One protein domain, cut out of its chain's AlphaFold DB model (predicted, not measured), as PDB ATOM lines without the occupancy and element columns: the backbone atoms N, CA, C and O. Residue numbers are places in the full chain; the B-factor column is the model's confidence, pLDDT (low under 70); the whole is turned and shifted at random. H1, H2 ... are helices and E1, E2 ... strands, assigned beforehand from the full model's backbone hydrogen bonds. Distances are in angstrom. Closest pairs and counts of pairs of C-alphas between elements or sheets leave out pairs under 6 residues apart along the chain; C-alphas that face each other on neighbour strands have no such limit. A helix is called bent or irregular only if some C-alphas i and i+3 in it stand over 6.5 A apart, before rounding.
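AT A GLANCE: This is residues 10 to 203 of the 739 residues of a protein of Ectocarpus siliculosus (UniProt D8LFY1). Two lobes stand side by side with a loose space between them: a larger one built on a four-stranded sheet, with a long bent hairpin, E5 and E6, and a smaller one in which H2 and H3 pack together and H3 covers the tiny sheet of E1 and E2. In the larger lobe H1 packs over E5, while H6 and H4 lie side by side near E3. The printed part has 194 residues, with six named helices and six named strands in the order H1 H2 E1 H3 E2 H4 E3 H5 H6 E4 E5 E6. The larger sheet runs E4 E3 E6 E5, antiparallel; E1 and E2 are parallel, and the class is mixed, helices and strands. The whole is compact, with a radius of gyration of the C-alphas of 17.9 A, and spans 44 by 41 by 31 A.

IN THESE COORDINATES: H1, residues 10 to 17, begins at C-alpha 10 (-46.480, 28.385, -28.880). H2, residues 44 to 58, is 21.6 A long. E1 is residues 64 to 66, H3 residues 73 to 86 and 20.0 A long, and E2 residues 89 to 91. H4 is residues 99 to 108, E3 residues 112 to 118 and H5 residues 125 to 128. H6, residues 133 to 147, measures 19.0 A and is irregular: C-alphas 135 and 138 are 7.4 A apart. E4 is residues 158 to 164. E5, residues 170 to 183, measures 34.6 A and bends by 67 degrees at residue 176. E6, residues 190 to 202, measures 33.8 A, bends by 63 degrees at residue 197 and ends at C-alpha 202 (-60.492, 37.599, -25.625).

HOW THE PARTS SIT: In the larger sheet, N 161 and O 114 of E4 and E3 are 2.9 A apart, and N 193 and O 116 of E6 and E3 are 2.8 A apart. E5 and E6 form a hairpin, with N 180 and O 192 at 2.8 A. H1 is on this sheet over E5, at a height of 7.7 A, and runs along the strands, at 26 degrees to E5 on the local plane; its closest C-alphas to E5 are Cys 16 and Arg 170, 4.4 A. H5 only grazes the sheet with residues 125 to 128, and H6 with residues 133 to 136. H4 and H6 touch, closest at the C-alphas of Val 107 and Ala 134, 5.7 A, at a shallow tilt of 13 degrees, opposite ways. H2 and H3 touch, closest at the C-alphas of Phe 49 and Val 82, 5.5 A, at a steep tilt of 41 degrees, the same way. E1, H3 and E2 make a strand-helix-strand unit, two parallel neighbour strands with a helix between, its crossover right-handed; N 65 and O 89 are 2.9 A apart. H2 and H3 are apart from E3, E4, E5 and E6. Every O i to N i+4 pair is within hydrogen-bond range in H1 and H4, against 10 of 11 in H2, 9 of 10 in H3 and 8 of 11 in H6; H5 is too short for such a pair.

THE WHOLE: The C-alphas farthest apart, of Pro 60 and Met 186, are 50.9 A apart. The printed part has no cut. The link from H1 to H2, residues 18 to 43, is long. Mean pLDDT of the printed part is 90.5, and residues 184 and 186 to 187 are under 70.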
ATOM      1  N   ILE A  10     -46.846  28.291 -30.309       92.25
ATOM      2  CA  ILE A  10     -46.480  28.385 -28.880       92.25
ATOM      3  C   ILE A  10     -46.447  29.841 -28.379       92.25
ATOM      4  O   ILE A  10     -46.826  30.106 -27.240       92.25
ATOM      5  N   GLU A  11     -46.060  30.804 -29.216       93.19
ATOM      6  CA  GLU A  11     -46.062  32.229 -28.846       93.19
ATOM      7  C   GLU A  11     -47.484  32.769 -28.640       93.19
ATOM      8  O   GLU A  11     -47.756  33.430 -27.637       93.19
ATOM      9  N   ALA A  12     -48.425  32.392 -29.510       94.00
ATOM     10  CA  ALA A  12     -49.839  32.714 -29.336       94.00
ATOM     11  C   ALA A  12     -50.456  31.960 -28.139       94.00
ATOM     12  O   ALA A  12     -51.291  32.513 -27.429       94.00
ATOM     13  N   GLN A  13     -50.009  30.732 -27.837       92.62
ATOM     14  CA  GLN A  13     -50.399  30.037 -26.601       92.62
ATOM     15  C   GLN A  13     -49.874  30.735 -25.337       92.62
ATOM     16  O   GLN A  13     -50.589  30.784 -24.339       92.62
ATOM     17  N   ALA A  14     -48.665  31.303 -25.360       93.19
ATOM     18  CA  ALA A  14     -48.127  32.065 -24.233       93.19
ATOM     19  C   ALA A  14     -48.899  33.377 -24.002       93.19
ATOM     20  O   ALA A  14     -49.196  33.715 -22.854       93.19
ATOM     21  N   GLU A  15     -49.309  34.064 -25.076       92.88
ATOM     22  CA  GLU A  15     -50.241  35.196 -24.995       92.88
ATOM     23  C   GLU A  15     -51.599  34.759 -24.408       92.88
ATOM     24  O   GLU A  15     -52.125  35.407 -23.503       92.88
ATOM     25  N   CYS A  16     -52.129  33.612 -24.848       94.06
ATOM     26  CA  CYS A  16     -53.338  33.012 -24.283       94.06
ATOM     27  C   CYS A  16     -53.208  32.644 -22.800       94.06
ATOM     28  O   CYS A  16     -54.189  32.764 -22.069       94.06
ATOM     29  N   PHE A  17     -52.027  32.235 -22.333       90.38
ATOM     30  CA  PHE A  17     -51.763  31.908 -20.928       90.38
ATOM     31  C   PHE A  17     -51.438  33.142 -20.063       90.38
ATOM     32  O   PHE A  17     -51.507  33.075 -18.837       90.38
ATOM     33  N   GLY A  18     -51.083  34.276 -20.679       89.88
ATOM     34  CA  GLY A  18     -50.725  35.510 -19.978       89.88
ATOM     35  C   GLY A  18     -49.459  35.389 -19.119       89.88
ATOM     36  O   GLY A  18     -49.384  36.002 -18.050       89.88
ATOM     37  N   LYS A  19     -48.479  34.573 -19.538       89.88
ATOM     38  CA  LYS A  19     -47.215  34.336 -18.812       89.88
ATOM     39  C   LYS A  19     -45.988  34.507 -19.718       89.88
ATOM     40  O   LYS A  19     -46.111  34.350 -20.931       89.88
ATOM     41  N   PRO A  20     -44.799  34.801 -19.152       92.81
ATOM     42  CA  PRO A  20     -43.564  34.874 -19.925       92.81
ATOM     43  C   PRO A  20     -43.240  33.545 -20.613       92.81
ATOM     44  O   PRO A  20     -43.275  32.491 -19.981       92.81
ATOM     45  N   LEU A  21     -42.860  33.614 -21.889       94.62
ATOM     46  CA  LEU A  21     -42.282  32.496 -22.628       94.62
ATOM     47  C   LEU A  21     -40.755  32.623 -22.636       94.62
ATOM     48  O   LEU A  21     -40.224  33.700 -22.915       94.62
ATOM     49  N   ILE A  22     -40.061  31.519 -22.364       94.75
ATOM     50  CA  ILE A  22     -38.629  31.358 -22.635       94.75
ATOM     51  C   ILE A  22     -38.496  30.319 -23.745       94.75
ATOM     52  O   ILE A  22     -39.198  29.306 -23.729       94.75
ATOM     53  N   ARG A  23     -37.621  30.570 -24.721       93.69
ATOM     54  CA  ARG A  23     -37.321  29.639 -25.813       93.69
ATOM     55  C   ARG A  23     -35.811  29.477 -25.917       93.69
ATOM     56  O   ARG A  23     -35.088  30.466 -25.865       93.69
ATOM     57  N   ARG A  24     -35.366  28.244 -26.135       92.81
ATOM     58  CA  ARG A  24     -33.995  27.902 -26.517       92.81
ATOM     59  C   ARG A  24     -34.071  26.952 -27.709       92.81
ATOM     60  O   ARG A  24     -34.957  26.100 -27.749       92.81
ATOM     61  N   GLU A  25     -33.193  27.137 -28.684       92.31
ATOM     62  CA  GLU A  25     -33.011  26.185 -29.782       92.31
ATOM     63  C   GLU A  25     -32.134  25.019 -29.305       92.31
ATOM     64  O   GLU A  25     -31.241  25.221 -28.483       92.31
ATOM     65  N   LEU A  26     -32.407  23.801 -29.777       91.56
ATOM     66  CA  LEU A  26     -31.617  22.625 -29.411       91.56
ATOM     67  C   LEU A  26     -30.338  22.590 -30.254       91.56
ATOM     68  O   LEU A  26     -30.406  22.475 -31.477       91.56
ATOM     69  N   ALA A  27     -29.188  22.669 -29.592       92.38
ATOM     70  CA  ALA A  27     -27.877  22.416 -30.178       92.38
ATOM     71  C   ALA A  27     -27.464  20.944 -29.997       92.38
ATOM     72  O   ALA A  27     -26.842  20.359 -30.888       92.38
ATOM     73  N   GLY A  28     -27.839  20.346 -28.859       88.69
ATOM     74  CA  GLY A  28     -27.613  18.937 -28.547       88.69
ATOM     75  C   GLY A  28     -28.532  17.970 -29.303       88.69
ATOM     76  O   GLY A  28     -29.490  18.353 -29.979       88.69
ATOM     77  N   ARG A  29     -28.235  16.673 -29.191       90.31
ATOM     78  CA  ARG A  29     -28.948  15.564 -29.855       90.31
ATOM     79  C   ARG A  29     -29.447  14.548 -28.828       90.31
ATOM     80  O   ARG A  29     -29.047  14.585 -27.676       90.31
ATOM     81  N   ALA A  30     -30.298  13.605 -29.225       88.88
ATOM     82  CA  ALA A  30     -30.673  12.481 -28.357       88.88
ATOM     83  C   ALA A  30     -29.525  11.449 -28.292       88.88
ATOM     84  O   ALA A  30     -29.575  10.422 -28.976       88.88
ATOM     85  N   VAL A  31     -28.465  11.759 -27.538       89.12
ATOM     86  CA  VAL A  31     -27.240  10.952 -27.415       89.12
ATOM     87  C   VAL A  31     -27.440   9.879 -26.351       89.12
ATOM     88  O   VAL A  31     -27.324   8.687 -26.636       89.12
ATOM     89  N   ASN A  32     -27.808  10.286 -25.138       85.31
ATOM     90  CA  ASN A  32     -28.166   9.372 -24.069       85.31
ATOM     91  C   ASN A  32     -29.620   8.930 -24.257       85.31
ATOM     92  O   ASN A  32     -30.552   9.703 -24.028       85.31
ATOM     93  N   GLN A  33     -29.813   7.664 -24.630       84.81
ATOM     94  CA  GLN A  33     -31.138   7.068 -24.842       84.81
ATOM     95  C   GLN A  33     -31.560   6.096 -23.721       84.81
ATOM     96  O   GLN A  33     -32.567   5.399 -23.845       84.81
ATOM     97  N   ALA A  34     -30.836   6.066 -22.597       80.31
ATOM     98  CA  ALA A  34     -31.162   5.215 -21.458       80.31
ATOM     99  C   ALA A  34     -32.421   5.692 -20.700       80.31
ATOM    100  O   ALA A  34     -32.854   6.846 -20.794       80.31
ATOM    101  N   LEU A  35     -33.037   4.796 -19.919       76.19
ATOM    102  CA  LEU A  35     -34.210   5.125 -19.089       76.19
ATOM    103  C   LEU A  35     -33.872   6.076 -17.930       76.19
ATOM    104  O   LEU A  35     -34.720   6.866 -17.511       76.19
ATOM    105  N   GLN A  36     -32.646   5.990 -17.422       77.50
ATOM    106  CA  GLN A  36     -32.037   6.941 -16.490       77.50
ATOM    107  C   GLN A  36     -31.153   7.918 -17.283       77.50
ATOM    108  O   GLN A  36     -30.933   7.702 -18.473       77.50
ATOM    109  N   TYR A  37     -30.725   9.026 -16.676       84.56
ATOM    110  CA  TYR A  37     -29.950  10.044 -17.389       84.56
ATOM    111  C   TYR A  37     -28.745  10.484 -16.564       84.56
ATOM    112  O   TYR A  37     -28.883  11.146 -15.532       84.56
ATOM    113  N   SER A  38     -27.563  10.152 -17.071       83.94
ATOM    114  CA  SER A  38     -26.274  10.697 -16.667       83.94
ATOM    115  C   SER A  38     -25.949  11.940 -17.501       83.94
ATOM    116  O   SER A  38     -26.326  12.025 -18.671       83.94
ATOM    117  N   LEU A  39     -25.225  12.901 -16.913       88.25
ATOM    118  CA  LEU A  39     -24.708  14.065 -17.643       88.25
ATOM    119  C   LEU A  39     -23.901  13.574 -18.852       88.25
ATOM    120  O   LEU A  39     -22.942  12.822 -18.687       88.25
ATOM    121  N   THR A  40     -24.327  13.982 -20.045       88.31
ATOM    122  CA  THR A  40     -23.793  13.517 -21.329       88.31
ATOM    123  C   THR A  40     -23.479  14.736 -22.194       88.31
ATOM    124  O   THR A  40     -24.318  15.624 -22.334       88.31
ATOM    125  N   GLU A  41     -22.265  14.810 -22.740       88.69
ATOM    126  CA  GLU A  41     -21.864  15.908 -23.628       88.69
ATOM    127  C   GLU A  41     -22.662  15.868 -24.948       88.69
ATOM    128  O   GLU A  41     -23.067  14.800 -25.411       88.69
ATOM    129  N   ASP A  42     -22.922  17.044 -25.526       89.56
ATOM    130  CA  ASP A  42     -23.739  17.258 -26.733       89.56
ATOM    131  C   ASP A  42     -25.179  16.679 -26.701       89.56
ATOM    132  O   ASP A  42     -25.803  16.502 -27.753       89.56
ATOM    133  N   ASP A  43     -25.755  16.416 -25.519       94.62
ATOM    134  CA  ASP A  43     -27.116  15.873 -25.378       94.62
ATOM    135  C   ASP A  43     -28.229  16.946 -25.277       94.62
ATOM    136  O   ASP A  43     -28.069  18.003 -24.665       94.62
ATOM    137  N   GLU A  44     -29.407  16.653 -25.844       93.31
ATOM    138  CA  GLU A  44     -30.600  17.519 -25.867       93.31
ATOM    139  C   GLU A  44     -31.157  17.875 -24.471       93.31
ATOM    140  O   GLU A  44     -32.008  18.763 -24.349       93.31
ATOM    141  N   VAL A  45     -30.719  17.186 -23.413       94.44
ATOM    142  CA  VAL A  45     -31.068  17.465 -22.011       94.44
ATOM    143  C   VAL A  45     -30.177  18.553 -21.401       94.44
ATOM    144  O   VAL A  45     -30.628  19.283 -20.515       94.44
ATOM    145  N   GLU A  46     -28.952  18.749 -21.894       95.44
ATOM    146  CA  GLU A  46     -28.094  19.848 -21.431       95.44
ATOM    147  C   GLU A  46     -28.608  21.212 -21.926       95.44
ATOM    148  O   GLU A  46     -28.524  22.204 -21.200       95.44
ATOM    149  N   ASP A  47     -29.275  21.269 -23.083       95.19
ATOM    150  CA  ASP A  47     -30.019  22.467 -23.498       95.19
ATOM    151  C   ASP A  47     -31.202  22.781 -22.569       95.19
ATOM    152  O   ASP A  47     -31.464  23.951 -22.284       95.19
ATOM    153  N   LEU A  48     -31.882  21.764 -22.025       95.88
ATOM    154  CA  LEU A  48     -32.906  21.961 -20.990       95.88
ATOM    155  C   LEU A  48     -32.293  22.446 -19.669       95.88
ATOM    156  O   LEU A  48     -32.892  23.289 -19.000       95.88
ATOM    157  N   PHE A  49     -31.098  21.972 -19.305       96.12
ATOM    158  CA  PHE A  49     -30.348  22.507 -18.165       96.12
ATOM    159  C   PHE A  49     -29.989  23.983 -18.366       96.12
ATOM    160  O   PHE A  49     -30.218  24.788 -17.466       96.12
ATOM    161  N   LEU A  50     -29.506  24.367 -19.549       96.38
ATOM    162  CA  LEU A  50     -29.179  25.760 -19.866       96.38
ATOM    163  C   LEU A  50     -30.428  26.657 -19.932       96.38
ATOM    164  O   LEU A  50     -30.393  27.773 -19.414       96.38
ATOM    165  N   LEU A  51     -31.544  26.163 -20.483       96.94
ATOM    166  CA  LEU A  51     -32.845  26.844 -20.466       96.94
ATOM    167  C   LEU A  51     -33.331  27.083 -19.028       96.94
ATOM    168  O   LEU A  51     -33.658  28.210 -18.668       96.94
ATOM    169  N   LEU A  52     -33.376  26.044 -18.189       96.94
ATOM    170  CA  LEU A  52     -33.878  26.157 -16.813       96.94
ATOM    171  C   LEU A  52     -32.920  26.928 -15.891       96.94
ATOM    172  O   LEU A  52     -33.374  27.551 -14.931       96.94
ATOM    173  N   LYS A  53     -31.621  26.962 -16.209       96.69
ATOM    174  CA  LYS A  53     -30.653  27.871 -15.583       96.69
ATOM    175  C   LYS A  53     -30.977  29.332 -15.908       96.69
ATOM    176  O   LYS A  53     -31.075  30.123 -14.976       96.69
ATOM    177  N   GLU A  54     -31.237  29.670 -17.174       96.81
ATOM    178  CA  GLU A  54     -31.694  31.016 -17.566       96.81
ATOM    179  C   GLU A  54     -33.013  31.384 -16.866       96.81
ATOM    180  O   GLU A  54     -33.134  32.483 -16.327       96.81
ATOM    181  N   VAL A  55     -33.982  30.455 -16.795       96.56
ATOM    182  CA  VAL A  55     -35.237  30.666 -16.049       96.56
ATOM    183  C   VAL A  55     -34.952  31.033 -14.593       96.56
ATOM    184  O   VAL A  55     -35.490  32.028 -14.120       96.56
ATOM    185  N   LYS A  56     -34.094  30.280 -13.893       95.06
ATOM    186  CA  LYS A  56     -33.782  30.525 -12.475       95.06
ATOM    187  C   LYS A  56     -32.952  31.796 -12.249       95.06
ATOM    188  O   LYS A  56     -33.109  32.451 -11.224       95.06
ATOM    189  N   GLU A  57     -32.096  32.168 -13.198       95.50
ATOM    190  CA  GLU A  57     -31.330  33.422 -13.161       95.50
ATOM    191  C   GLU A  57     -32.215  34.652 -13.419       95.50
ATOM    192  O   GLU A  57     -31.964  35.717 -12.854       95.50
ATOM    193  N   ARG A  58     -33.269  34.510 -14.236       96.56
ATOM    194  CA  ARG A  58     -34.194  35.599 -14.591       96.56
ATOM    195  C   ARG A  58     -35.425  35.702 -13.685       96.56
ATOM    196  O   ARG A  58     -36.006  36.780 -13.593       96.56
ATOM    197  N   PHE A  59     -35.803  34.601 -13.038       95.38
ATOM    198  CA  PHE A  59     -36.921  34.480 -12.101       95.38
ATOM    199  C   PHE A  59     -36.478  33.669 -10.862       95.38
ATOM    200  O   PHE A  59     -36.764  32.469 -10.769       95.38
ATOM    201  N   PRO A  60     -35.747  34.281  -9.908       92.25
ATOM    202  CA  PRO A  60     -35.252  33.595  -8.709       92.25
ATOM    203  C   PRO A  60     -36.353  33.014  -7.808       92.25
ATOM    204  O   PRO A  60     -36.068  32.154  -6.978       92.25
ATOM    205  N   GLU A  61     -37.601  33.460  -7.973       93.44
ATOM    206  CA  GLU A  61     -38.801  32.947  -7.309       93.44
ATOM    207  C   GLU A  61     -39.291  31.582  -7.838       93.44
ATOM    208  O   GLU A  61     -40.257  31.026  -7.316       93.44
ATOM    209  N   VAL A  62     -38.662  31.027  -8.881       93.25
ATOM    210  CA  VAL A  62     -39.016  29.707  -9.424       93.25
ATOM    211  C   VAL A  62     -38.371  28.600  -8.589       93.25
ATOM    212  O   VAL A  62     -37.191  28.284  -8.734       93.25
ATOM    213  N   GLU A  63     -39.176  27.964  -7.738       92.06
ATOM    214  CA  GLU A  63     -38.757  26.861  -6.855       92.06
ATOM    215  C   GLU A  63     -38.900  25.463  -7.487       92.06
ATOM    216  O   GLU A  63     -38.400  24.472  -6.945       92.06
ATOM    217  N   GLY A  64     -39.580  25.341  -8.633       91.69
ATOM    218  CA  GLY A  64     -39.882  24.045  -9.242       91.69
ATOM    219  C   GLY A  64     -40.372  24.093 -10.687       91.69
ATOM    220  O   GLY A  64     -40.667  25.153 -11.236       91.69
ATOM    221  N   VAL A  65     -40.444  22.913 -11.308       95.31
ATOM    222  CA  VAL A  65     -40.739  22.720 -12.736       95.31
ATOM    223  C   VAL A  65     -41.856  21.694 -12.909       95.31
ATOM    224  O   VAL A  65     -41.722  20.537 -12.506       95.31
ATOM    225  N   GLY A  66     -42.951  22.114 -13.544       92.06
ATOM    226  CA  GLY A  66     -44.043  21.232 -13.951       92.06
ATOM    227  C   GLY A  66     -43.733  20.481 -15.244       92.06
ATOM    228  O   GLY A  66     -43.372  21.088 -16.248       92.06
ATOM    229  N   SER A  67     -43.914  19.162 -15.225       91.62
ATOM    230  CA  SER A  67     -43.757  18.270 -16.377       91.62
ATOM    231  C   SER A  67     -45.077  17.570 -16.720       91.62
ATOM    232  O   SER A  67     -45.828  17.159 -15.835       91.62
ATOM    233  N   GLY A  68     -45.363  17.439 -18.018       87.25
ATOM    234  CA  GLY A  68     -46.598  16.834 -18.529       87.25
ATOM    235  C   GLY A  68     -46.536  15.325 -18.792       87.25
ATOM    236  O   GLY A  68     -47.460  14.805 -19.406       87.25
ATOM    237  N   ALA A  69     -45.471  14.627 -18.386       87.00
ATOM    238  CA  ALA A  69     -45.300  13.195 -18.660       87.00
ATOM    239  C   ALA A  69     -46.362  12.350 -17.928       87.00
ATOM    240  O   ALA A  69     -46.531  12.488 -16.714       87.00
ATOM    241  N   ILE A  70     -47.055  11.458 -18.646       85.81
ATOM    242  CA  ILE A  70     -48.173  10.658 -18.114       85.81
ATOM    243  C   ILE A  70     -47.726   9.213 -17.857       85.81
ATOM    244  O   ILE A  70     -48.045   8.645 -16.818       85.81
ATOM    245  N   LEU A  71     -46.927   8.616 -18.741       84.25
ATOM    246  CA  LEU A  71     -46.375   7.265 -18.580       84.25
ATOM    247  C   LEU A  71     -44.848   7.242 -18.730       84.25
ATOM    248  O   LEU A  71     -44.174   6.550 -17.961       84.25
ATOM    249  N   SER A  72     -44.299   8.025 -19.664       84.88
ATOM    250  CA  SER A  72     -42.870   8.069 -19.994       84.88
ATOM    251  C   SER A  72     -41.937   8.303 -18.793       84.88
ATOM    252  O   SER A  72     -41.743   9.422 -18.312       84.88
ATOM    253  N   ASN A  73     -41.264   7.231 -18.353       81.56
ATOM    254  CA  ASN A  73     -40.143   7.324 -17.411       81.56
ATOM    255  C   ASN A  73     -38.978   8.130 -18.004       81.56
ATOM    256  O   ASN A  73     -38.375   8.923 -17.289       81.56
ATOM    257  N   TYR A  74     -38.702   7.947 -19.301       84.38
ATOM    258  CA  TYR A  74     -37.592   8.561 -20.037       84.38
ATOM    259  C   TYR A  74     -37.604  10.093 -19.960       84.38
ATOM    260  O   TYR A  74     -36.559  10.716 -19.778       84.38
ATOM    261  N   GLN A  75     -38.789  10.700 -20.101       86.69
ATOM    262  CA  GLN A  75     -38.968  12.150 -19.997       86.69
ATOM    263  C   GLN A  75     -38.879  12.620 -18.540       86.69
ATOM    264  O   GLN A  75     -38.192  13.602 -18.260       86.69
ATOM    265  N   ARG A  76     -39.512  11.898 -17.599       88.38
ATOM    266  CA  ARG A  76     -39.471  12.237 -16.166       88.38
ATOM    267  C   ARG A  76     -38.041  12.265 -15.622       88.38
ATOM    268  O   ARG A  76     -37.667  13.259 -15.013       88.38
ATOM    269  N   THR A  77     -37.242  11.219 -15.842       86.19
ATOM    270  CA  THR A  77     -35.886  11.105 -15.265       86.19
ATOM    271  C   THR A  77     -34.953  12.220 -15.737       86.19
ATOM    272  O   THR A  77     -34.157  12.727 -14.949       86.19
ATOM    273  N   ARG A  78     -35.101  12.672 -16.988       92.62
ATOM    274  CA  ARG A  78     -34.350  13.805 -17.555       92.62
ATOM    275  C   ARG A  78     -34.722  15.129 -16.887       92.62
ATOM    276  O   ARG A  78     -33.834  15.869 -16.469       92.62
ATOM    277  N   VAL A  79     -36.017  15.391 -16.687       93.25
ATOM    278  CA  VAL A  79     -36.475  16.567 -15.924       93.25
ATOM    279  C   VAL A  79     -36.034  16.480 -14.455       93.25
ATOM    280  O   VAL A  79     -35.542  17.468 -13.919       93.25
ATOM    281  N   GLU A  80     -36.144  15.314 -13.808       90.06
ATOM    282  CA  GLU A  80     -35.681  15.089 -12.428       90.06
ATOM    283  C   GLU A  80     -34.166  15.324 -12.267       90.06
ATOM    284  O   GLU A  80     -33.757  15.932 -11.277       90.06
ATOM    285  N   ASN A  81     -33.335  14.899 -13.229       92.75
ATOM    286  CA  ASN A  81     -31.888  15.139 -13.220       92.75
ATOM    287  C   ASN A  81     -31.568  16.641 -13.300       92.75
ATOM    288  O   ASN A  81     -30.875  17.174 -12.429       92.75
ATOM    289  N   VAL A  82     -32.128  17.336 -14.297       94.38
ATOM    290  CA  VAL A  82     -31.908  18.777 -14.497       94.38
ATOM    291  C   VAL A  82     -32.403  19.590 -13.298       94.38
ATOM    292  O   VAL A  82     -31.687  20.461 -12.803       94.38
ATOM    293  N   CYS A  83     -33.591  19.270 -12.773       92.75
ATOM    294  CA  CYS A  83     -34.131  19.919 -11.579       92.75
ATOM    295  C   CYS A  83     -33.235  19.682 -10.355       92.75
ATOM    296  O   CYS A  83     -32.917  20.630  -9.640       92.75
ATOM    297  N   GLY A  84     -32.755  18.448 -10.153       89.25
ATOM    298  CA  GLY A  84     -31.829  18.112  -9.070       89.25
ATOM    299  C   GLY A  84     -30.522  18.907  -9.131       89.25
ATOM    300  O   GLY A  84     -30.095  19.454  -8.119       89.25
ATOM    301  N   ARG A  85     -29.926  19.049 -10.324       92.81
ATOM    302  CA  ARG A  85     -28.701  19.845 -10.545       92.81
ATOM    303  C   ARG A  85     -28.891  21.346 -10.313       92.81
ATOM    304  O   ARG A  85     -27.939  22.018  -9.930       92.81
ATOM    305  N   LEU A  86     -30.091  21.874 -10.555       94.12
ATOM    306  CA  LEU A  86     -30.417  23.293 -10.365       94.12
ATOM    307  C   LEU A  86     -30.986  23.614  -8.973       94.12
ATOM    308  O   LEU A  86     -31.233  24.786  -8.674       94.12
ATOM    309  N   GLY A  87     -31.221  22.610  -8.119       90.56
ATOM    310  CA  GLY A  87     -31.937  22.791  -6.854       90.56
ATOM    311  C   GLY A  87     -33.361  23.304  -7.087       90.56
ATOM    312  O   GLY A  87     -33.734  24.359  -6.573       90.56
ATOM    313  N   LEU A  88     -34.111  22.609  -7.944       92.44
ATOM    314  CA  LEU A  88     -35.515  22.856  -8.271       92.44
ATOM    315  C   LEU A  88     -36.347  21.610  -7.949       92.44
ATOM    316  O   LEU A  88     -35.891  20.478  -8.114       92.44
ATOM    317  N   THR A  89     -37.596  21.809  -7.537       89.94
ATOM    318  CA  THR A  89     -38.542  20.719  -7.271       89.94
ATOM    319  C   THR A  89     -39.179  20.238  -8.572       89.94
ATOM    320  O   THR A  89     -39.831  21.008  -9.274       89.94
ATOM    321  N   SER A  90     -39.034  18.955  -8.904       92.56
ATOM    322  CA  SER A  90     -39.725  18.368 -10.059       92.56
ATOM    323  C   SER A  90     -41.180  18.034  -9.707       92.56
ATOM    324  O   SER A  90     -41.445  17.363  -8.707       92.56
ATOM    325  N   LEU A  91     -42.131  18.471 -10.535       90.00
ATOM    326  CA  LEU A  91     -43.561  18.200 -10.375       90.00
ATOM    327  C   LEU A  91     -44.063  17.385 -11.578       90.00
ATOM    328  O   LEU A  91     -43.898  17.789 -12.730       90.00
ATOM    329  N   ALA A  92     -44.679  16.234 -11.317       89.12
ATOM    330  CA  ALA A  92     -45.136  15.274 -12.326       89.12
ATOM    331  C   ALA A  92     -46.526  14.723 -11.954       89.12
ATOM    332  O   ALA A  92     -46.739  13.516 -11.835       89.12
ATOM    333  N   TYR A  93     -47.487  15.626 -11.741       87.69
ATOM    334  CA  TYR A  93     -48.838  15.296 -11.264       87.69
ATOM    335  C   TYR A  93     -49.610  14.309 -12.150       87.69
ATOM    336  O   TYR A  93     -50.484  13.610 -11.644       87.69
ATOM    337  N   LEU A  94     -49.301  14.245 -13.449       87.31
ATOM    338  CA  LEU A  94     -49.967  13.345 -14.397       87.31
ATOM    339  C   LEU A  94     -49.323  11.953 -14.468       87.31
ATOM    340  O   LEU A  94     -49.948  11.017 -14.968       87.31
ATOM    341  N   TRP A  95     -48.088  11.801 -13.980       89.00
ATOM    342  CA  TRP A  95     -47.308  10.582 -14.168       89.00
ATOM    343  C   TRP A  95     -47.951   9.389 -13.451       89.00
ATOM    344  O   TRP A  95     -48.420   9.509 -12.323       89.00
ATOM    345  N   ARG A  96     -47.989   8.237 -14.128       80.94
ATOM    346  CA  ARG A  96     -48.649   6.978 -13.738       80.94
ATOM    347  C   ARG A  96     -50.144   7.086 -13.391       80.94
ATOM    348  O   ARG A  96     -50.709   6.118 -12.878       80.94
ATOM    349  N   ARG A  97     -50.829   8.185 -13.732       83.62
ATOM    350  CA  ARG A  97     -52.301   8.227 -13.684       83.62
ATOM    351  C   ARG A  97     -52.903   7.324 -14.782       83.62
ATOM    352  O   ARG A  97     -52.342   7.257 -15.877       83.62
ATOM    353  N   PRO A  98     -54.040   6.635 -14.544       81.06
ATOM    354  CA  PRO A  98     -54.686   5.826 -15.580       81.06
ATOM    355  C   PRO A  98     -55.189   6.705 -16.736       81.06
ATOM    356  O   PRO A  98     -55.856   7.712 -16.504       81.06
ATOM    357  N   GLN A  99     -54.877   6.324 -17.979       90.19
ATOM    358  CA  GLN A  99     -55.020   7.216 -19.138       90.19
ATOM    359  C   GLN A  99     -56.477   7.597 -19.458       90.19
ATOM    360  O   GLN A  99     -56.776   8.777 -19.608       90.19
ATOM    361  N   SER A 100     -57.402   6.634 -19.517       91.00
ATOM    362  CA  SER A 100     -58.802   6.906 -19.889       91.00
ATOM    363  C   SER A 100     -59.526   7.885 -18.948       91.00
ATOM    364  O   SER A 100     -60.057   8.877 -19.451       91.00
ATOM    365  N   PRO A 101     -59.533   7.701 -17.605       86.06
ATOM    366  CA  PRO A 101     -60.132   8.691 -16.713       86.06
ATOM    367  C   PRO A 101     -59.355  10.013 -16.706       86.06
ATOM    368  O   PRO A 101     -59.985  11.059 -16.610       86.06
ATOM    369  N   LEU A 102     -58.028  10.012 -16.899       87.25
ATOM    370  CA  LEU A 102     -57.274  11.263 -17.027       87.25
ATOM    371  C   LEU A 102     -57.721  12.081 -18.252       87.25
ATOM    372  O   LEU A 102     -57.944  13.284 -18.128       87.25
ATOM    373  N   LEU A 103     -57.888  11.448 -19.418       91.38
ATOM    374  CA  LEU A 103     -58.406  12.130 -20.608       91.38
ATOM    375  C   LEU A 103     -59.851  12.607 -20.400       91.38
ATOM    376  O   LEU A 103     -60.228  13.670 -20.901       91.38
ATOM    377  N   ALA A 104     -60.661  11.846 -19.657       86.88
ATOM    378  CA  ALA A 104     -62.014  12.255 -19.307       86.88
ATOM    379  C   ALA A 104     -62.022  13.512 -18.423       86.88
ATOM    380  O   ALA A 104     -62.621  14.513 -18.813       86.88
ATOM    381  N   GLU A 105     -61.265  13.501 -17.324       86.62
ATOM    382  CA  GLU A 105     -61.076  14.638 -16.416       86.62
ATOM    383  C   GLU A 105     -60.543  15.881 -17.138       86.62
ATOM    384  O   GLU A 105     -61.031  16.980 -16.895       86.62
ATOM    385  N   MET A 106     -59.578  15.734 -18.054       87.94
ATOM    386  CA  MET A 106     -59.070  16.849 -18.863       87.94
ATOM    387  C   MET A 106     -60.186  17.510 -19.684       87.94
ATOM    388  O   MET A 106     -60.334  18.732 -19.664       87.94
ATOM    389  N   VAL A 107     -60.981  16.707 -20.398       88.44
ATOM    390  CA  VAL A 107     -62.099  17.191 -21.223       88.44
ATOM    391  C   VAL A 107     -63.195  17.825 -20.361       88.44
ATOM    392  O   VAL A 107     -63.723  18.877 -20.714       88.44
ATOM    393  N   GLU A 108     -63.515  17.219 -19.220       86.88
ATOM    394  CA  GLU A 108     -64.572  17.667 -18.305       86.88
ATOM    395  C   GLU A 108     -64.157  18.912 -17.498       86.88
ATOM    396  O   GLU A 108     -64.993  19.770 -17.220       86.88
ATOM    397  N   ALA A 109     -62.856  19.104 -17.259       82.38
ATOM    398  CA  ALA A 109     -62.262  20.364 -16.809       82.38
ATOM    399  C   ALA A 109     -62.161  21.434 -17.921       82.38
ATOM    400  O   ALA A 109     -61.589  22.499 -17.699       82.38
ATOM    401  N   GLY A 110     -62.695  21.185 -19.121       82.50
ATOM    402  CA  GLY A 110     -62.757  22.166 -20.206       82.50
ATOM    403  C   GLY A 110     -61.470  22.325 -21.022       82.50
ATOM    404  O   GLY A 110     -61.275  23.380 -21.628       82.50
ATOM    405  N   LEU A 111     -60.586  21.318 -21.065       90.81
ATOM    406  CA  LEU A 111     -59.436  21.314 -21.976       90.81
ATOM    407  C   LEU A 111     -59.894  21.102 -23.429       90.81
ATOM    408  O   LEU A 111     -60.147  19.979 -23.874       90.81
ATOM    409  N   ASN A 112     -59.938  22.182 -24.203       93.12
ATOM    410  CA  ASN A 112     -60.156  22.146 -25.643       93.12
ATOM    411  C   ASN A 112     -58.808  22.077 -26.376       93.12
ATOM    412  O   ASN A 112     -58.256  23.099 -26.793       93.12
ATOM    413  N   ALA A 113     -58.274  20.866 -26.538       96.19
ATOM    414  CA  ALA A 113     -57.098  20.599 -27.366       96.19
ATOM    415  C   ALA A 113     -57.461  19.785 -28.615       96.19
ATOM    416  O   ALA A 113     -58.336  18.914 -28.564       96.19
ATOM    417  N   VAL A 114     -56.779  20.069 -29.729       97.06
ATOM    418  CA  VAL A 114     -56.956  19.396 -31.028       97.06
ATOM    419  C   VAL A 114     -55.719  18.598 -31.426       97.06
ATOM    420  O   VAL A 114     -54.603  18.957 -31.054       97.06
ATOM    421  N   LEU A 115     -55.904  17.533 -32.208       97.19
ATOM    422  CA  LEU A 115     -54.793  16.753 -32.758       97.19
ATOM    423  C   LEU A 115     -54.045  17.541 -33.839       97.19
ATOM    424  O   LEU A 115     -54.644  17.990 -34.820       97.19
ATOM    425  N   VAL A 116     -52.726  17.646 -33.676       96.81
ATOM    426  CA  VAL A 116     -51.800  18.274 -34.633       96.81
ATOM    427  C   VAL A 116     -50.754  17.314 -35.197       96.81
ATOM    428  O   VAL A 116     -50.046  17.669 -36.137       96.81
ATOM    429  N   LYS A 117     -50.702  16.080 -34.692       95.69
ATOM    430  CA  LYS A 117     -50.009  14.948 -35.312       95.69
ATOM    431  C   LYS A 117     -50.813  13.673 -35.098       95.69
ATOM    432  O   LYS A 117     -51.455  13.539 -34.060       95.69
ATOM    433  N   VAL A 118     -50.719  12.738 -36.035       94.44
ATOM    434  CA  VAL A 118     -51.050  11.318 -35.854       94.44
ATOM    435  C   VAL A 118     -49.893  10.465 -36.369       94.44
ATOM    436  O   VAL A 118     -49.217  10.878 -37.311       94.44
ATOM    437  N   ALA A 119     -49.641   9.328 -35.723       91.62
ATOM    438  CA  ALA A 119     -48.554   8.399 -36.038       91.62
ATOM    439  C   ALA A 119     -48.814   6.975 -35.481       91.62
ATOM    440  O   ALA A 119     -47.880   6.299 -35.057       91.62
ATOM    441  N   SER A 120     -50.077   6.530 -35.416       88.50
ATOM    442  CA  SER A 120     -50.454   5.217 -34.857       88.50
ATOM    443  C   SER A 120     -51.561   4.531 -35.659       88.50
ATOM    444  O   SER A 120     -52.311   5.167 -36.406       88.50
ATOM    445  N   PHE A 121     -51.655   3.213 -35.494       85.19
ATOM    446  CA  PHE A 121     -52.599   2.355 -36.194       85.19
ATOM    447  C   PHE A 121     -54.053   2.785 -35.957       85.19
ATOM    448  O   PHE A 121     -54.499   2.998 -34.829       85.19
ATOM    449  N   GLY A 122     -54.810   2.912 -37.048       86.81
ATOM    450  CA  GLY A 122     -56.198   3.382 -37.032       86.81
ATOM    451  C   GLY A 122     -56.377   4.909 -36.974       86.81
ATOM    452  O   GLY A 122     -57.502   5.379 -37.161       86.81
ATOM    453  N   LEU A 123     -55.314   5.702 -36.786       91.06
ATOM    454  CA  LEU A 123     -55.391   7.167 -36.827       91.06
ATOM    455  C   LEU A 123     -55.149   7.724 -38.239       91.06
ATOM    456  O   LEU A 123     -54.058   8.158 -38.587       91.06
ATOM    457  N   GLU A 124     -56.205   7.800 -39.046       91.19
ATOM    458  CA  GLU A 124     -56.139   8.411 -40.382       91.19
ATOM    459  C   GLU A 124     -55.991   9.957 -40.333       91.19
ATOM    460  O   GLU A 124     -56.858  10.624 -39.748       91.19
ATOM    461  N   PRO A 125     -54.960  10.560 -40.971       91.81
ATOM    462  CA  PRO A 125     -54.712  12.008 -40.946       91.81
ATOM    463  C   PRO A 125     -55.902  12.862 -41.401       91.81
ATOM    464  O   PRO A 125     -56.264  13.833 -40.737       91.81
ATOM    465  N   SER A 126     -56.546  12.461 -42.501       89.56
ATOM    466  CA  SER A 126     -57.660  13.164 -43.158       89.56
ATOM    467  C   SER A 126     -58.905  13.329 -42.267       89.56
ATOM    468  O   SER A 126     -59.690  14.263 -42.448       89.56
ATOM    469  N   LYS A 127     -59.105  12.414 -41.306       91.38
ATOM    470  CA  LYS A 127     -60.304  12.335 -40.455       91.38
ATOM    471  C   LYS A 127     -60.075  12.942 -39.073       91.38
ATOM    472  O   LYS A 127     -61.000  13.562 -38.533       91.38
ATOM    473  N   HIS A 128     -58.872  12.763 -38.519       95.75
ATOM    474  CA  HIS A 128     -58.573  13.007 -37.103       95.75
ATOM    475  C   HIS A 128     -57.771  14.285 -36.816       95.75
ATOM    476  O   HIS A 128     -57.956  14.863 -35.744       95.75
ATOM    477  N   LEU A 129     -56.933  14.768 -37.741       96.25
ATOM    478  CA  LEU A 129     -56.225  16.038 -37.539       96.25
ATOM    479  C   LEU A 129     -57.219  17.207 -37.436       96.25
ATOM    480  O   LEU A 129     -58.261  17.229 -38.095       96.25
ATOM    481  N   GLY A 130     -56.931  18.158 -36.547       94.62
ATOM    482  CA  GLY A 130     -57.820  19.282 -36.238       94.62
ATOM    483  C   GLY A 130     -59.109  18.906 -35.489       94.62
ATOM    484  O   GLY A 130     -59.928  19.782 -35.213       94.62
ATOM    485  N   ARG A 131     -59.328  17.630 -35.132       97.06
ATOM    486  CA  ARG A 131     -60.432  17.227 -34.242       97.06
ATOM    487  C   ARG A 131     -60.018  17.378 -32.783       97.06
ATOM    488  O   ARG A 131     -58.863  17.145 -32.435       97.06
ATOM    489  N   SER A 132     -60.973  17.749 -31.931       96.88
ATOM    490  CA  SER A 132     -60.747  17.894 -30.493       96.88
ATOM    491  C   SER A 132     -60.699  16.547 -29.770       96.88
ATOM    492  O   SER A 132     -61.413  15.609 -30.134       96.88
ATOM    493  N   LEU A 133     -59.913  16.479 -28.692       95.00
ATOM    494  CA  LEU A 133     -59.835  15.314 -27.803       95.00
ATOM    495  C   LEU A 133     -61.217  14.874 -27.301       95.00
ATOM    496  O   LEU A 133     -61.543  13.692 -27.351       95.00
ATOM    497  N   ALA A 134     -62.072  15.831 -26.925       92.00
ATOM    498  CA  ALA A 134     -63.450  15.580 -26.501       92.00
ATOM    499  C   ALA A 134     -64.279  14.788 -27.532       92.00
ATOM    500  O   ALA A 134     -65.118  13.972 -27.156       92.00
ATOM    501  N   ARG A 135     -64.035  14.998 -28.834       95.50
ATOM    502  CA  ARG A 135     -64.716  14.280 -29.922       95.50
ATOM    503  C   ARG A 135     -64.108  12.901 -30.197       95.50
ATOM    504  O   ARG A 135     -64.821  12.028 -30.684       95.50
ATOM    505  N   LEU A 136     -62.814  12.713 -29.936       96.06
ATOM    506  CA  LEU A 136     -62.103  11.464 -30.232       96.06
ATOM    507  C   LEU A 136     -61.998  10.499 -29.042       96.06
ATOM    508  O   LEU A 136     -61.765   9.317 -29.273       96.06
ATOM    509  N   ARG A 137     -62.243  10.945 -27.801       94.19
ATOM    510  CA  ARG A 137     -62.184  10.114 -26.582       94.19
ATOM    511  C   ARG A 137     -62.868   8.732 -26.727       94.19
ATOM    512  O   ARG A 137     -62.178   7.739 -26.501       94.19
ATOM    513  N   PRO A 138     -64.121   8.601 -27.222       94.25
ATOM    514  CA  PRO A 138     -64.763   7.284 -27.375       94.25
ATOM    515  C   PRO A 138     -64.120   6.403 -28.461       94.25
ATOM    516  O   PRO A 138     -64.181   5.174 -28.413       94.25
ATOM    517  N   PHE A 139     -63.491   7.019 -29.466       95.00
ATOM    518  CA  PHE A 139     -62.759   6.308 -30.515       95.00
ATOM    519  C   PHE A 139     -61.402   5.803 -30.005       95.00
ATOM    520  O   PHE A 139     -61.027   4.672 -30.303       95.00
ATOM    521  N   PHE A 140     -60.712   6.582 -29.167       95.69
ATOM    522  CA  PHE A 140     -59.485   6.157 -28.488       95.69
ATOM    523  C   PHE A 140     -59.745   5.021 -27.491       95.69
ATOM    524  O   PHE A 140     -59.005   4.044 -27.484       95.69
ATOM    525  N   GLU A 141     -60.836   5.078 -26.722       92.75
ATOM    526  CA  GLU A 141     -61.289   3.968 -25.864       92.75
ATOM    527  C   GLU A 141     -61.563   2.690 -26.688       92.75
ATOM    528  O   GLU A 141     -61.177   1.584 -26.294       92.75
ATOM    529  N   SER A 142     -62.157   2.834 -27.880       93.69
ATOM    530  CA  SER A 142     -62.388   1.731 -28.823       93.69
ATOM    531  C   SER A 142     -61.100   1.184 -29.456       93.69
ATOM    532  O   SER A 142     -61.027  -0.017 -29.720       93.69
ATOM    533  N   LEU A 143     -60.091   2.018 -29.727       92.00
ATOM    534  CA  LEU A 143     -58.772   1.563 -30.186       92.00
ATOM    535  C   LEU A 143     -58.016   0.853 -29.056       92.00
ATOM    536  O   LEU A 143     -57.540  -0.262 -29.257       92.00
ATOM    537  N   HIS A 144     -57.988   1.427 -27.850       92.62
ATOM    538  CA  HIS A 144     -57.333   0.838 -26.678       92.62
ATOM    539  C   HIS A 144     -57.843  -0.581 -26.408       92.62
ATOM    540  O   HIS A 144     -57.062  -1.523 -26.288       92.62
ATOM    541  N   SER A 145     -59.169  -0.745 -26.445       89.25
ATOM    542  CA  SER A 145     -59.855  -2.025 -26.236       89.25
ATOM    543  C   SER A 145     -59.615  -3.071 -27.338       89.25
ATOM    544  O   SER A 145     -59.952  -4.235 -27.137       89.25
ATOM    545  N   ARG A 146     -59.080  -2.682 -28.508       88.69
ATOM    546  CA  ARG A 146     -58.859  -3.575 -29.667       88.69
ATOM    547  C   ARG A 146     -57.388  -3.853 -29.969       88.69
ATOM    548  O   ARG A 146     -57.073  -4.952 -30.406       88.69
ATOM    549  N   CYS A 147     -56.506  -2.873 -29.780       85.44
ATOM    550  CA  CYS A 147     -55.090  -2.958 -30.154       85.44
ATOM    551  C   CYS A 147     -54.130  -2.315 -29.135       85.44
ATOM    552  O   CYS A 147     -52.971  -2.084 -29.458       85.44
ATOM    553  N   GLY A 148     -54.582  -2.018 -27.910       85.19
ATOM    554  CA  GLY A 148     -53.720  -1.535 -26.818       85.19
ATOM    555  C   GLY A 148     -53.335  -0.051 -26.864       85.19
ATOM    556  O   GLY A 148     -52.715   0.418 -25.913       85.19
ATOM    557  N   PHE A 149     -53.753   0.674 -27.913       90.62
ATOM    558  CA  PHE A 149     -53.583   2.120 -28.141       90.62
ATOM    559  C   PHE A 149     -53.594   2.955 -26.850       90.62
ATOM    560  O   PHE A 149     -54.468   2.792 -25.993       90.62
ATOM    561  N   HIS A 150     -52.644   3.866 -26.700       90.56
ATOM    562  CA  HIS A 150     -52.520   4.736 -25.542       90.56
ATOM    563  C   HIS A 150     -53.501   5.908 -25.642       90.56
ATOM    564  O   HIS A 150     -53.273   6.901 -26.324       90.56
ATOM    565  N   VAL A 151     -54.597   5.821 -24.882       93.31
ATOM    566  CA  VAL A 151     -55.682   6.820 -24.844       93.31
ATOM    567  C   VAL A 151     -55.193   8.261 -24.618       93.31
ATOM    568  O   VAL A 151     -55.865   9.177 -25.075       93.31
ATOM    569  N   CYS A 152     -54.038   8.480 -23.975       92.94
ATOM    570  CA  CYS A 152     -53.431   9.808 -23.796       92.94
ATOM    571  C   CYS A 152     -52.347  10.200 -24.830       92.94
ATOM    572  O   CYS A 152     -51.724  11.246 -24.665       92.94
ATOM    573  N   GLY A 153     -52.084   9.393 -25.864       90.62
ATOM    574  CA  GLY A 153     -51.063   9.654 -26.893       90.62
ATOM    575  C   GLY A 153     -49.622   9.314 -26.485       90.62
ATOM    576  O   GLY A 153     -48.677   9.646 -27.202       90.62
ATOM    577  N   GLU A 154     -49.434   8.656 -25.335       87.38
ATOM    578  CA  GLU A 154     -48.125   8.174 -24.868       87.38
ATOM    579  C   GLU A 154     -47.452   7.266 -25.912       87.38
ATOM    580  O   GLU A 154     -48.115   6.595 -26.697       87.38
ATOM    581  N   GLY A 155     -46.119   7.288 -25.972       80.38
ATOM    582  CA  GLY A 155     -45.366   6.688 -27.084       80.38
ATOM    583  C   GLY A 155     -45.358   7.519 -28.380       80.38
ATOM    584  O   GLY A 155     -44.584   7.209 -29.280       80.38
ATOM    585  N   GLY A 156     -46.136   8.607 -28.464       87.12
ATOM    586  CA  GLY A 156     -46.137   9.536 -29.602       87.12
ATOM    587  C   GLY A 156     -47.185   9.234 -30.676       87.12
ATOM    588  O   GLY A 156     -47.062   9.731 -31.796       87.12
ATOM    589  N   GLU A 157     -48.212   8.446 -30.343       91.44
ATOM    590  CA  GLU A 157     -49.295   8.052 -31.257       91.44
ATOM    591  C   GLU A 157     -50.034   9.247 -31.873       91.44
ATOM    592  O   GLU A 157     -50.462   9.198 -33.029       91.44
ATOM    593  N   TYR A 158     -50.164  10.330 -31.107       94.81
ATOM    594  CA  TYR A 158     -50.629  11.629 -31.568       94.81
ATOM    595  C   TYR A 158     -49.981  12.752 -30.740       94.81
ATOM    596  O   TYR A 158     -49.584  12.548 -29.596       94.81
ATOM    597  N   GLU A 159     -49.898  13.960 -31.302       95.75
ATOM    598  CA  GLU A 159     -49.510  15.186 -30.578       95.75
ATOM    599  C   GLU A 159     -50.669  16.189 -30.650       95.75
ATOM    600  O   GLU A 159     -51.463  16.160 -31.598       95.75
ATOM    601  N   THR A 160     -50.793  17.076 -29.656       96.25
ATOM    602  CA  THR A 160     -51.935  18.005 -29.553       96.25
ATOM    603  C   THR A 160     -51.523  19.462 -29.394       96.25
ATOM    604  O   THR A 160     -50.394  19.781 -29.022       96.25
ATOM    605  N   LEU A 161     -52.469  20.353 -29.686       96.69
ATOM    606  CA  LEU A 161     -52.377  21.784 -29.438       96.69
ATOM    607  C   LEU A 161     -53.613  22.229 -28.653       96.69
ATOM    608  O   LEU A 161     -54.739  22.140 -29.148       96.69
ATOM    609  N   THR A 162     -53.407  22.713 -27.428       95.88
ATOM    610  CA  THR A 162     -54.463  23.342 -26.623       95.88
ATOM    611  C   THR A 162     -54.883  24.660 -27.259       95.88
ATOM    612  O   THR A 162     -54.079  25.590 -27.344       95.88
ATOM    613  N   LEU A 163     -56.143  24.735 -27.687       95.44
ATOM    614  CA  LEU A 163     -56.764  25.957 -28.191       95.44
ATOM    615  C   LEU A 163     -57.383  26.771 -27.049       95.44
ATOM    616  O   LEU A 163     -57.315  27.999 -27.053       95.44
ATOM    617  N   ASP A 164     -57.963  26.087 -26.059       93.75
ATOM    618  CA  ASP A 164     -58.502  26.720 -24.856       93.75
ATOM    619  C   ASP A 164     -58.455  25.794 -23.621       93.75
ATOM    620  O   ASP A 164     -58.529  24.571 -23.742       93.75
ATOM    621  N   CYS A 165     -58.350  26.380 -22.429       91.19
ATOM    622  CA  CYS A 165     -58.601  25.755 -21.126       91.19
ATOM    623  C   CYS A 165     -58.949  26.837 -20.076       91.19
ATOM    624  O   CYS A 165     -58.706  28.021 -20.327       91.19
ATOM    625  N   PRO A 166     -59.467  26.504 -18.876       85.88
ATOM    626  CA  PRO A 166     -59.858  27.510 -17.876       85.88
ATOM    627  C   PRO A 166     -58.746  28.470 -17.427       85.88
ATOM    628  O   PRO A 166     -59.046  29.588 -17.021       85.88
ATOM    629  N   LEU A 167     -57.475  28.055 -17.510       86.31
ATOM    630  CA  LEU A 167     -56.318  28.873 -17.120       86.31
ATOM    631  C   LEU A 167     -55.927  29.924 -18.173       86.31
ATOM    632  O   LEU A 167     -55.193  30.857 -17.860       86.31
ATOM    633  N   PHE A 168     -56.392  29.780 -19.416       91.12
ATOM    634  CA  PHE A 168     -56.129  30.748 -20.478       91.12
ATOM    635  C   PHE A 168     -56.950  32.035 -20.246       91.12
ATOM    636  O   PHE A 168     -58.148  31.963 -19.969       91.12
ATOM    637  N   VAL A 169     -56.350  33.210 -20.442       90.81
ATOM    638  CA  VAL A 169     -57.024  34.527 -20.449       90.81
ATOM    639  C   VAL A 169     -57.604  34.899 -21.821       90.81
ATOM    640  O   VAL A 169     -58.563  35.667 -21.911       90.81
ATOM    641  N   ARG A 170     -57.054  34.330 -22.899       93.44
ATOM    642  CA  ARG A 170     -57.506  34.470 -24.297       93.44
ATOM    643  C   ARG A 170     -57.567  33.073 -24.919       93.44
ATOM    644  O   ARG A 170     -56.829  32.199 -24.487       93.44
ATOM    645  N   LYS A 171     -58.437  32.825 -25.894       93.88
ATOM    646  CA  LYS A 171     -58.482  31.544 -26.627       93.88
ATOM    647  C   LYS A 171     -57.682  31.646 -27.924       93.88
ATOM    648  O   LYS A 171     -57.690  32.695 -28.566       93.88
ATOM    649  N   LEU A 172     -57.013  30.565 -28.313       96.12
ATOM    650  CA  LEU A 172     -56.281  30.473 -29.575       96.12
ATOM    651  C   LEU A 172     -57.235  30.049 -30.699       96.12
ATOM    652  O   LEU A 172     -57.937  29.043 -30.585       96.12
ATOM    653  N   VAL A 173     -57.229  30.796 -31.800       95.81
ATOM    654  CA  VAL A 173     -57.999  30.512 -33.014       95.81
ATOM    655  C   VAL A 173     -57.030  30.189 -34.147       95.81
ATOM    656  O   VAL A 173     -56.078  30.927 -34.391       95.81
ATOM    657  N   LEU A 174     -57.258  29.067 -34.834       95.38
ATOM    658  CA  LEU A 174     -56.490  28.678 -36.017       95.38
ATOM    659  C   LEU A 174     -57.203  29.221 -37.261       95.38
ATOM    660  O   LEU A 174     -58.313  28.788 -37.563       95.38
ATOM    661  N   ASP A 175     -56.569  30.161 -37.960       93.06
ATOM    662  CA  ASP A 175     -57.125  30.806 -39.158       93.06
ATOM    663  C   ASP A 175     -56.886  29.963 -40.411       93.06
ATOM    664  O   ASP A 175     -57.758  29.826 -41.266       93.06
ATOM    665  N   GLU A 176     -55.676  29.410 -40.527       94.31
ATOM    666  CA  GLU A 176     -55.235  28.652 -41.691       94.31
ATOM    667  C   GLU A 176     -54.358  27.479 -41.248       94.31
ATOM    668  O   GLU A 176     -53.358  27.644 -40.539       94.31
ATOM    669  N   THR A 177     -54.725  26.276 -41.686       94.44
ATOM    670  CA  THR A 177     -54.011  25.034 -41.379       94.44
ATOM    671  C   THR A 177     -53.915  24.151 -42.613       94.44
ATOM    672  O   THR A 177     -54.886  24.027 -43.357       94.44
ATOM    673  N   VAL A 178     -52.782  23.474 -42.785       93.12
ATOM    674  CA  VAL A 178     -52.541  22.530 -43.882       93.12
ATOM    675  C   VAL A 178     -52.203  21.161 -43.302       93.12
ATOM    676  O   VAL A 178     -51.298  21.048 -42.475       93.12
ATOM    677  N   VAL A 179     -52.908  20.118 -43.746       92.44
ATOM    678  CA  VAL A 179     -52.523  18.728 -43.464       92.44
ATOM    679  C   VAL A 179     -51.341  18.355 -44.356       92.44
ATOM    680  O   VAL A 179     -51.391  18.533 -45.571       92.44
ATOM    681  N   VAL A 180     -50.279  17.844 -43.742       90.31
ATOM    682  CA  VAL A 180     -49.068  17.360 -44.403       90.31
ATOM    683  C   VAL A 180     -48.889  15.891 -44.028       90.31
ATOM    684  O   VAL A 180     -48.572  15.586 -42.877       90.31
ATOM    685  N   ASN A 181     -49.084  14.981 -44.984       86.44
ATOM    686  CA  ASN A 181     -48.697  13.581 -44.807       86.44
ATOM    687  C   ASN A 181     -47.165  13.499 -44.887       86.44
ATOM    688  O   ASN A 181     -46.557  14.006 -45.829       86.44
ATOM    689  N   HIS A 182     -46.549  12.906 -43.869       80.12
ATOM    690  CA  HIS A 182     -45.104  12.714 -43.750       80.12
ATOM    691  C   HIS A 182     -44.698  11.282 -44.130       80.12
ATOM    692  O   HIS A 182     -43.674  11.088 -44.780       80.12
ATOM    693  N   SER A 183     -45.544  10.301 -43.809       79.31
ATOM    694  CA  SER A 183     -45.542   8.975 -44.427       79.31
ATOM    695  C   SER A 183     -46.978   8.525 -44.687       79.31
ATOM    696  O   SER A 183     -47.858   8.702 -43.844       79.31
ATOM    697  N   ASP A 184     -47.211   7.936 -45.858       68.69
ATOM    698  CA  ASP A 184     -48.502   7.364 -46.261       68.69
ATOM    699  C   ASP A 184     -48.448   5.834 -46.094       68.69
ATOM    700  O   ASP A 184     -48.631   5.061 -47.032       68.69
ATOM    701  N   ASP A 185     -48.065   5.397 -44.889       73.50
ATOM    702  CA  ASP A 185     -47.997   3.978 -44.539       73.50
ATOM    703  C   ASP A 185     -49.411   3.385 -44.425       73.50
ATOM    704  O   ASP A 185     -50.313   3.996 -43.851       73.50
ATOM    705  N   MET A 186     -49.605   2.180 -44.966       59.47
ATOM    706  CA  MET A 186     -50.919   1.532 -45.058       59.47
ATOM    707  C   MET A 186     -51.513   1.153 -43.688       59.47
ATOM    708  O   MET A 186     -52.724   0.958 -43.576       59.47
ATOM    709  N   PHE A 187     -50.680   1.052 -42.649       65.38
ATOM    710  CA  PHE A 187     -51.067   0.637 -41.303       65.38
ATOM    711  C   PHE A 187     -50.921   1.772 -40.281       65.38
ATOM    712  O   PHE A 187     -51.816   1.947 -39.454       65.38
ATOM    713  N   ALA A 188     -49.839   2.555 -40.336       74.44
ATOM    714  CA  ALA A 188     -49.530   3.635 -39.391       74.44
ATOM    715  C   ALA A 188     -49.125   4.951 -40.105       74.44
ATOM    716  O   ALA A 188     -47.973   5.384 -40.004       74.44
ATOM    717  N   PRO A 189     -50.050   5.607 -40.832       84.12
ATOM    718  CA  PRO A 189     -49.759   6.835 -41.571       84.12
ATOM    719  C   PRO A 189     -49.388   7.989 -40.630       84.12
ATOM    720  O   PRO A 189     -50.107   8.285 -39.671       84.12
ATOM    721  N   VAL A 190     -48.286   8.684 -40.924       89.62
ATOM    722  CA  VAL A 190     -47.839   9.845 -40.143       89.62
ATOM    723  C   VAL A 190     -48.333  11.125 -40.804       89.62
ATOM    724  O   VAL A 190     -47.891  11.485 -41.894       89.62
ATOM    725  N   GLY A 191     -49.224  11.848 -40.127       92.50
ATOM    726  CA  GLY A 191     -49.791  13.111 -40.600       92.50
ATOM    727  C   GLY A 191     -49.588  14.249 -39.607       92.50
ATOM    728  O   GLY A 191     -49.693  14.047 -38.401       92.50
ATOM    729  N   LEU A 192     -49.336  15.455 -40.115       94.31
ATOM    730  CA  LEU A 192     -49.095  16.676 -39.340       94.31
ATOM    731  C   LEU A 192     -50.088  17.776 -39.738       94.31
ATOM    732  O   LEU A 192     -50.293  18.028 -40.923       94.31
ATOM    733  N   LEU A 193     -50.664  18.481 -38.763       94.06
ATOM    734  CA  LEU A 193     -51.428  19.708 -38.994       94.06
ATOM    735  C   LEU A 193     -50.491  20.912 -38.855       94.06
ATOM    736  O   LEU A 193     -50.206  21.382 -37.751       94.06
ATOM    737  N   ARG A 194     -50.003  21.431 -39.982       93.38
ATOM    738  CA  ARG A 194     -49.189  22.647 -40.000       93.38
ATOM    739  C   ARG A 194     -50.095  23.864 -39.845       93.38
ATOM    740  O   ARG A 194     -50.827  24.207 -40.773       93.38
ATOM    741  N   VAL A 195     -50.016  24.534 -38.697       93.69
ATOM    742  CA  VAL A 195     -50.608  25.866 -38.503       93.69
ATOM    743  C   VAL A 195     -49.834  26.861 -39.368       93.69
ATOM    744  O   VAL A 195     -48.637  27.055 -39.159       93.69
ATOM    745  N   VAL A 196     -50.512  27.445 -40.356       93.44
ATOM    746  CA  VAL A 196     -49.971  28.493 -41.238       93.44
ATOM    747  C   VAL A 196     -50.264  29.868 -40.646       93.44
ATOM    748  O   VAL A 196     -49.392  30.733 -40.642       93.44
ATOM    749  N   LYS A 197     -51.464  30.049 -40.084       93.75
ATOM    750  CA  LYS A 197     -51.877  31.285 -39.419       93.75
ATOM    751  C   LYS A 197     -52.793  30.995 -38.228       93.75
ATOM    752  O   LYS A 197     -53.657  30.120 -38.290       93.75
ATOM    753  N   CYS A 198     -52.602  31.747 -37.151       95.50
ATOM    754  CA  CYS A 198     -53.458  31.752 -35.970       95.50
ATOM    755  C   CYS A 198     -53.446  33.139 -35.311       95.50
ATOM    756  O   CYS A 198     -52.544  33.942 -35.565       95.50
ATOM    757  N   HIS A 199     -54.431  33.400 -34.456       95.62
ATOM    758  CA  HIS A 199     -54.509  34.597 -33.621       95.62
ATOM    759  C   HIS A 199     -55.187  34.276 -32.282       95.62
ATOM    760  O   HIS A 199     -55.667  33.163 -32.057       95.62
ATOM    761  N   THR A 200     -55.230  35.252 -31.379       95.19
ATOM    762  CA  THR A 200     -55.838  35.107 -30.052       95.19
ATOM    763  C   THR A 200     -57.093  35.971 -29.929       95.19
ATOM    764  O   THR A 200     -57.117  37.124 -30.363       95.19
ATOM    765  N   GLU A 201     -58.147  35.438 -29.311       93.19
ATOM    766  CA  GLU A 201     -59.393  36.165 -29.037       93.19
ATOM    767  C   GLU A 201     -59.635  36.298 -27.524       93.19
ATOM    768  O   GLU A 201     -59.401  35.343 -26.777       93.19
ATOM    769  N   PRO A 202     -60.130  37.448 -27.031       87.50
ATOM    770  CA  PRO A 202     -60.492  37.599 -25.625       87.50
ATOM    771  C   PRO A 202     -61.660  36.677 -25.247       87.50
ATOM    772  O   PRO A 202     -62.565  36.427 -26.044       87.50
ATOM    773  N   LYS A 203     -61.661  36.200 -24.001       83.19
ATOM    774  CA  LYS A 203     -62.763  35.405 -23.448       83.19
ATOM    775  C   LYS A 203     -63.854  36.278 -22.837       83.19
ATOM    776  O   LYS A 203     -63.564  37.281 -22.187       83.19
TER     777      LYS A 203